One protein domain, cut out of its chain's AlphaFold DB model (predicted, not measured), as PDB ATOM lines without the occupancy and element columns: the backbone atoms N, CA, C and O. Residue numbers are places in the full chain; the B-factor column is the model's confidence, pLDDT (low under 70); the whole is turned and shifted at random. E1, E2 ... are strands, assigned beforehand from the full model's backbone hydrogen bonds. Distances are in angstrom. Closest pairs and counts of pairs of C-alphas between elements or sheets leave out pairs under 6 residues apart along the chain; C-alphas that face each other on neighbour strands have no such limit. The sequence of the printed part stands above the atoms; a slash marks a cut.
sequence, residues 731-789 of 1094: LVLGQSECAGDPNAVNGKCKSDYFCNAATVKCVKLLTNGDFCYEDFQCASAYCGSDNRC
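AT A GLANCE: This is residues 731 to 789 of the 1094 residues of an uncharacterized protein of Syncephalastrum racemosum (UniProt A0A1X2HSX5). With little regular structure, the printed part is mostly loops in two lobes set end to end: residues 731 to 764 wind into one that holds the small hairpin E1 and E2, and residues 769 to 789 loop into the other. The 59 printed residues have no named helix and two named strands, E1 then E2, in an antiparallel sheet. The class is all strand, though the named elements hold only 8 residues. The whole is compact, with a radius of gyration of the C-alphas of 11.4 A, yet elongated, spanning 34 by 18 by 13 A.

HOW THE PARTS SIT: Residues 744 to 745 pair antiparallel with residues 748 to 749. E1, residues 753 to 756, and E2, residues 761 to 764, form a hairpin with a tight link, antiparallel at 139 degrees. N 754 and O 763 are within hydrogen-bond range at 2.8 A. Residues 783 to 784 pair antiparallel with residues 788 to 789.

IN THESE COORDINATES: E1 runs 9.2 A from C-alpha 753 at (90.903, 104.707, 127.731). E2 runs 9.6 A to C-alpha 764 at (93.774, 105.110, 124.888).

THE WHOLE: The C-alphas farthest apart, of Asn 746 and Asp 786, are 35.5 A apart. The printed part has no cut. Its mean pLDDT is 93.6; residue 732 is under 70.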
ATOM      1  N   LEU A 731      84.191 117.235 122.934       70.62
ATOM      2  CA  LEU A 731      83.300 117.239 124.083       70.62
ATOM      3  C   LEU A 731      83.465 115.913 124.830       70.62
ATOM      4  O   LEU A 731      83.248 114.856 124.247       70.62
ATOM      5  N   VAL A 732      83.867 115.938 126.100       69.56
ATOM      6  CA  VAL A 732      83.999 114.700 126.879       69.56
ATOM      7  C   VAL A 732      82.595 114.269 127.305       69.56
ATOM      8  O   VAL A 732      82.110 114.630 128.377       69.56
ATOM      9  N   LEU A 733      81.913 113.566 126.396       71.56
ATOM     10  CA  LEU A 733      80.593 112.980 126.617       71.56
ATOM     11  C   LEU A 733      80.639 111.896 127.704       71.56
ATOM     12  O   LEU A 733      81.707 111.465 128.155       71.56
ATOM     13  N   GLY A 734      79.462 111.493 128.182       72.44
ATOM     14  CA  GLY A 734      79.337 110.627 129.346       72.44
ATOM     15  C   GLY A 734      80.061 109.295 129.150       72.44
ATOM     16  O   GLY A 734      79.989 108.688 128.085       72.44
ATOM     17  N   GLN A 735      80.711 108.795 130.210       76.19
ATOM     18  CA  GLN A 735      81.493 107.544 130.171       76.19
ATOM     19  C   GLN A 735      80.746 106.350 129.549       76.19
ATOM     20  O   GLN A 735      81.400 105.434 129.070       76.19
ATOM     21  N   SER A 736      79.411 106.348 129.594       86.69
ATOM     22  CA  SER A 736      78.508 105.314 129.079       86.69
ATOM     23  C   SER A 736      78.278 105.320 127.562       86.69
ATOM     24  O   SER A 736      77.641 104.399 127.055       86.69
ATOM     25  N   GLU A 737      78.695 106.358 126.836       92.81
ATOM     26  CA  GLU A 737      78.279 106.548 125.436       92.81
ATOM     27  C   GLU A 737      79.082 105.687 124.449       92.81
ATOM     28  O   GLU A 737      78.547 105.257 123.430       92.81
ATOM     29  N   CYS A 738      80.313 105.304 124.797       95.62
ATOM     30  CA  CYS A 738      81.162 104.418 123.992       95.62
ATOM     31  C   CYS A 738      80.796 102.922 124.097       95.62
ATOM     32  O   CYS A 738      81.633 102.059 123.850       95.62
ATOM     33  N   ALA A 739      79.547 102.581 124.430       94.38
ATOM     34  CA  ALA A 739      79.101 101.203 124.663       94.38
ATOM     35  C   ALA A 739      79.172 100.261 123.440       94.38
ATOM     36  O   ALA A 739      78.970  99.058 123.595       94.38
ATOM     37  N   GLY A 740      79.453 100.786 122.242       95.00
ATOM     38  CA  GLY A 740      79.730 100.002 121.032       95.00
ATOM     39  C   GLY A 740      81.215  99.701 120.775       95.00
ATOM     40  O   GLY A 740      81.522  99.004 119.809       95.00
ATOM     41  N   ASP A 741      82.138 100.224 121.586       96.69
ATOM     42  CA  ASP A 741      83.580 100.011 121.419       96.69
ATOM     43  C   ASP A 741      84.044  98.708 122.108       96.69
ATOM     44  O   ASP A 741      83.667  98.463 123.254       96.69
ATOM     45  N   PRO A 742      84.897  97.873 121.481       96.06
ATOM     46  CA  PRO A 742      85.388  96.632 122.093       96.06
ATOM     47  C   PRO A 742      86.247  96.832 123.358       96.06
ATOM     48  O   PRO A 742      86.475  95.867 124.085       96.06
ATOM     49  N   ASN A 743      86.718  98.050 123.642       96.56
ATOM     50  CA  ASN A 743      87.439  98.407 124.871       96.56
ATOM     51  C   ASN A 743      86.511  99.003 125.954       96.56
ATOM     52  O   ASN A 743      86.987  99.382 127.031       96.56
ATOM     53  N   ALA A 744      85.199  99.090 125.693       96.62
ATOM     54  CA  ALA A 744      84.196  99.484 126.674       96.62
ATOM     55  C   ALA A 744      83.671  98.266 127.451       96.62
ATOM     56  O   ALA A 744      82.993  97.390 126.918       96.62
ATOM     57  N   VAL A 745      83.932  98.235 128.756       95.81
ATOM     58  CA  VAL A 745      83.415  97.231 129.689       95.81
ATOM     59  C   VAL A 745      82.194  97.814 130.399       95.81
ATOM     60  O   VAL A 745      82.271  98.866 131.031       95.81
ATOM     61  N   ASN A 746      81.043  97.140 130.303       95.19
ATOM     62  CA  ASN A 746      79.762  97.613 130.857       95.19
ATOM     63  C   ASN A 746      79.380  99.032 130.382       95.19
ATOM     64  O   ASN A 746      78.921  99.866 131.163       95.19
ATOM     65  N   GLY A 747      79.628  99.321 129.102       93.31
ATOM     66  CA  GLY A 747      79.383 100.627 128.486       93.31
ATOM     67  C   GLY A 747      80.445 101.692 128.771       93.31
ATOM     68  O   GLY A 747      80.414 102.736 128.129       93.31
ATOM     69  N   LYS A 748      81.390 101.440 129.688       95.69
ATOM     70  CA  LYS A 748      82.459 102.376 130.061       95.69
ATOM     71  C   LYS A 748      83.805 101.961 129.495       95.69
ATOM     72  O   LYS A 748      84.211 100.816 129.659       95.69
ATOM     73  N   CYS A 749      84.545 102.900 128.917       97.19
ATOM     74  CA  CYS A 749      85.948 102.665 128.580       97.19
ATOM     75  C   CYS A 749      86.755 102.227 129.818       97.19
ATOM     76  O   CYS A 749      86.504 102.690 130.935       97.19
ATOM     77  N   LYS A 750      87.712 101.310 129.619       96.31
ATOM     78  CA  LYS A 750      88.688 100.897 130.647       96.31
ATOM     79  C   LYS A 750      89.441 102.120 131.197       96.31
ATOM     80  O   LYS A 750      89.597 103.097 130.485       96.31
ATOM     81  N   SER A 751      89.969 102.044 132.422       94.06
ATOM     82  CA  SER A 751      90.743 103.111 133.101       94.06
ATOM     83  C   SER A 751      91.763 103.853 132.229       94.06
ATOM     84  O   SER A 751      91.946 105.054 132.374       94.06
ATOM     85  N   ASP A 752      92.417 103.130 131.326       95.62
ATOM     86  CA  ASP A 752      93.476 103.623 130.445       95.62
ATOM     87  C   ASP A 752      92.941 104.066 129.061       95.62
ATOM     88  O   ASP A 752      93.714 104.240 128.121       95.62
ATOM     89  N   TYR A 753      91.620 104.261 128.932       96.31
ATOM     90  CA  TYR A 753      90.903 104.707 127.731       96.31
ATOM     91  C   TYR A 753      89.802 105.739 128.068       96.31
ATOM     92  O   TYR A 753      89.000 105.532 128.977       96.31
ATOM     93  N   PHE A 754      89.699 106.827 127.299       95.38
ATOM     94  CA  PHE A 754      88.634 107.829 127.418       95.38
ATOM     95  C   PHE A 754      87.608 107.663 126.293       95.38
ATOM     96  O   PHE A 754      87.940 107.206 125.199       95.38
ATOM     97  N   CYS A 755      86.356 108.043 126.549       96.44
ATOM     98  CA  CYS A 755      85.318 108.020 125.523       96.44
ATOM     99  C   CYS A 755      85.403 109.286 124.661       96.44
ATOM    100  O   CYS A 755      85.110 110.386 125.131       96.44
ATOM    101  N   ASN A 756      85.815 109.145 123.402       93.50
ATOM    102  CA  ASN A 756      85.834 110.247 122.446       93.50
ATOM    103  C   ASN A 756      84.442 110.401 121.809       93.50
ATOM    104  O   ASN A 756      84.030 109.576 120.992       93.50
ATOM    105  N   ALA A 757      83.737 111.481 122.154       90.62
ATOM    106  CA  ALA A 757      82.386 111.782 121.676       90.62
ATOM    107  C   ALA A 757      82.222 111.740 120.155       90.62
ATOM    108  O   ALA A 757      81.291 111.123 119.644       90.62
ATOM    109  N   ALA A 758      83.128 112.398 119.429       92.00
ATOM    110  CA  ALA A 758      83.021 112.577 117.984       92.00
ATOM    111  C   ALA A 758      83.173 111.261 117.200       92.00
ATOM    112  O   ALA A 758      82.764 111.181 116.043       92.00
ATOM    113  N   THR A 759      83.757 110.233 117.820       93.69
ATOM    114  CA  THR A 759      83.980 108.916 117.205       93.69
ATOM    115  C   THR A 759      83.193 107.782 117.861       93.69
ATOM    116  O   THR A 759      83.119 106.704 117.273       93.69
ATOM    117  N   VAL A 760      82.605 108.018 119.043       94.75
ATOM    118  CA  VAL A 760      81.935 107.026 119.908       94.75
ATOM    119  C   VAL A 760      82.844 105.817 120.190       94.75
ATOM    120  O   VAL A 760      82.419 104.663 120.185       94.75
ATOM    121  N   LYS A 761      84.139 106.096 120.396       96.12
ATOM    122  CA  LYS A 761      85.193 105.094 120.602       96.12
ATOM    123  C   LYS A 761      86.014 105.363 121.848       96.12
ATOM    124  O   LYS A 761      86.222 106.509 122.251       96.12
ATOM    125  N   CYS A 762      86.526 104.283 122.416       97.06
ATOM    126  CA  CYS A 762      87.463 104.320 123.520       97.06
ATOM    127  C   CYS A 762      88.870 104.554 122.966       97.06
ATOM    128  O   CYS A 762      89.473 103.671 122.357       97.06
ATOM    129  N   VAL A 763      89.399 105.755 123.178       96.31
ATOM    130  CA  VAL A 763      90.750 106.149 122.764       96.31
ATOM    131  C   VAL A 763      91.678 106.008 123.965       96.31
ATOM    132  O   VAL A 763      91.351 106.470 125.054       96.31
ATOM    133  N   LYS A 764      92.820 105.336 123.794       97.06
ATOM    134  CA  LYS A 764      93.774 105.110 124.888       97.06
ATOM    135  C   LYS A 764      94.316 106.451 125.403       97.06
ATOM    136  O   LYS A 764      94.719 107.279 124.589       97.06
ATOM    137  N   LEU A 765      94.377 106.642 126.723       97.38
ATOM    138  CA  LEU A 765      95.071 107.790 127.309       97.38
ATOM    139  C   LEU A 765      96.582 107.630 127.076       97.38
ATOM    140  O   LEU A 765      97.158 106.548 127.244       97.38
ATOM    141  N   LEU A 766      97.208 108.727 126.671       97.56
ATOM    142  CA  LEU A 766      98.645 108.874 126.474       97.56
ATOM    143  C   LEU A 766      99.348 108.952 127.835       97.56
ATOM    144  O   LEU A 766      98.811 109.506 128.797       97.56
ATOM    145  N   THR A 767     100.534 108.358 127.936       97.25
ATOM    146  CA  THR A 767     101.309 108.313 129.182       97.25
ATOM    147  C   THR A 767     102.193 109.546 129.344       97.25
ATOM    148  O   THR A 767     102.506 110.230 128.372       97.25
ATOM    149  N   ASN A 768     102.588 109.867 130.577       96.88
ATOM    150  CA  ASN A 768     103.382 111.066 130.847       96.88
ATOM    151  C   ASN A 768     104.695 111.032 130.042       96.88
ATOM    152  O   ASN A 768     105.433 110.048 130.072       96.88
ATOM    153  N   GLY A 769     104.965 112.106 129.302       96.50
ATOM    154  CA  GLY A 769     106.034 112.219 128.311       96.50
ATOM    155  C   GLY A 769     105.582 112.049 126.854       96.50
ATOM    156  O   GLY A 769     106.244 112.602 125.973       96.50
ATOM    157  N   ASP A 770     104.471 111.362 126.570       97.88
ATOM    158  CA  ASP A 770     103.924 111.232 125.210       97.88
ATOM    159  C   ASP A 770     103.389 112.572 124.681       97.88
ATOM    160  O   ASP A 770     102.977 113.435 125.456       97.88
ATOM    161  N   PHE A 771     103.373 112.754 123.356       96.88
ATOM    162  CA  PHE A 771     102.817 113.956 122.727       96.88
ATOM    163  C   PHE A 771     101.279 113.963 122.753       96.88
ATOM    164  O   PHE A 771     100.648 112.956 122.436       96.88
ATOM    165  N   CYS A 772     100.689 115.116 123.062       97.00
ATOM    166  CA  CYS A 772      99.247 115.349 123.172       97.00
ATOM    167  C   CYS A 772      98.826 116.616 122.421       97.00
ATOM    168  O   CYS A 772      99.643 117.504 122.185       97.00
ATOM    169  N   TYR A 773      97.542 116.703 122.068       96.00
ATOM    170  CA  TYR A 773      96.938 117.913 121.491       96.00
ATOM    171  C   TYR A 773      95.923 118.588 122.426       96.00
ATOM    172  O   TYR A 773      95.688 119.786 122.302       96.00
ATOM    173  N   GLU A 774      95.312 117.834 123.345       94.44
ATOM    174  CA  GLU A 774      94.292 118.310 124.289       94.44
ATOM    175  C   GLU A 774      94.456 117.585 125.638       94.44
ATOM    176  O   GLU A 774      94.834 116.413 125.676       94.44
ATOM    177  N   ASP A 775      94.133 118.259 126.745       95.19
ATOM    178  CA  ASP A 775      94.366 117.792 128.125       95.19
ATOM    179  C   ASP A 775      93.808 116.395 128.435       95.19
ATOM    180  O   ASP A 775      94.504 115.539 128.985       95.19
ATOM    181  N   PHE A 776      92.563 116.130 128.032       94.00
ATOM    182  CA  PHE A 776      91.868 114.863 128.295       94.00
ATOM    183  C   PHE A 776      92.489 113.656 127.570       94.00
ATOM    184  O   PHE A 776      92.117 112.517 127.852       94.00
ATOM    185  N   GLN A 777      93.400 113.883 126.617       95.38
ATOM    186  CA  GLN A 777      94.104 112.810 125.917       95.38
ATOM    187  C   GLN A 777      95.175 112.164 126.817       95.38
ATOM    188  O   GLN A 777      95.598 111.041 126.548       95.38
ATOM    189  N   CYS A 778      95.602 112.844 127.886       96.88
ATOM    190  CA  CYS A 778      96.658 112.415 128.802       96.88
ATOM    191  C   CYS A 778      96.126 111.670 130.029       96.88
ATOM    192  O   CYS A 778      95.108 112.056 130.594       96.88
ATOM    193  N   ALA A 779      96.865 110.664 130.511       95.94
ATOM    194  CA  ALA A 779      96.549 109.893 131.722       95.94
ATOM    195  C   ALA A 779      96.417 110.758 132.992       95.94
ATOM    196  O   ALA A 779      95.678 110.410 133.910       95.94
ATOM    197  N   SER A 780      97.114 111.892 133.014       95.31
ATOM    198  CA  SER A 780      97.068 112.951 134.024       95.31
ATOM    199  C   SER A 780      95.917 113.952 133.867       95.31
ATOM    200  O   SER A 780      95.790 114.856 134.687       95.31
ATOM    201  N   ALA A 781      95.138 113.853 132.786       95.19
ATOM    202  CA  ALA A 781      94.225 114.887 132.300       95.19
ATOM    203  C   ALA A 781      94.878 116.278 132.109       95.19
ATOM    204  O   ALA A 781      94.188 117.290 132.218       95.19
ATOM    205  N   TYR A 782      96.189 116.339 131.825       95.75
ATOM    206  CA  TYR A 782      96.907 117.593 131.578       95.75
ATOM    207  C   TYR A 782      97.963 117.476 130.466       95.75
ATOM    208  O   TYR A 782      98.911 116.684 130.549       95.75
ATOM    209  N   CYS A 783      97.820 118.303 129.431       97.38
ATOM    210  CA  CYS A 783      98.764 118.453 128.333       97.38
ATOM    211  C   CYS A 783      99.652 119.675 128.618       97.38
ATOM    212  O   CYS A 783      99.216 120.824 128.557       97.38
ATOM    213  N   GLY A 784     100.912 119.433 128.982       96.75
ATOM    214  CA  GLY A 784     101.864 120.485 129.326       96.75
ATOM    215  C   GLY A 784     102.225 121.385 128.138       96.75
ATOM    216  O   GLY A 784     102.015 121.027 126.979       96.75
ATOM    217  N   SER A 785     102.850 122.532 128.435       95.19
ATOM    218  CA  SER A 785     103.270 123.572 127.470       95.19
ATOM    219  C   SER A 785     103.999 123.052 126.232       95.19
ATOM    220  O   SER A 785     103.924 123.644 125.157       95.19
ATOM    221  N   ASP A 786     104.696 121.932 126.387       96.50
ATOM    222  CA  ASP A 786     105.569 121.336 125.383       96.50
ATOM    223  C   ASP A 786     104.789 120.402 124.430       96.50
ATOM    224  O   ASP A 786     105.390 119.654 123.657       96.50
ATOM    225  N   ASN A 787     103.449 120.440 124.487       96.56
ATOM    226  CA  ASN A 787     102.510 119.510 123.847       96.56
ATOM    227  C   ASN A 787     102.796 118.054 124.245       96.56
ATOM    228  O   ASN A 787     102.755 117.142 123.418       96.56
ATOM    229  N   ARG A 788     103.136 117.839 125.522       97.31
ATOM    230  CA  ARG A 788     103.393 116.518 126.109       97.31
ATOM    231  C   ARG A 788     102.590 116.321 127.379       97.31
ATOM    232  O   ARG A 788     102.468 117.245 128.179       97.31
ATOM    233  N   CYS A 789     102.107 115.104 127.595       98.00
ATOM    234  CA  CYS A 789     101.430 114.738 128.826       98.00
ATOM    235  C   CYS A 789     102.380 114.925 130.006       98.00
ATOM    236  O   CYS A 789     103.428 114.283 130.074       98.00
TER     237      CYS A 789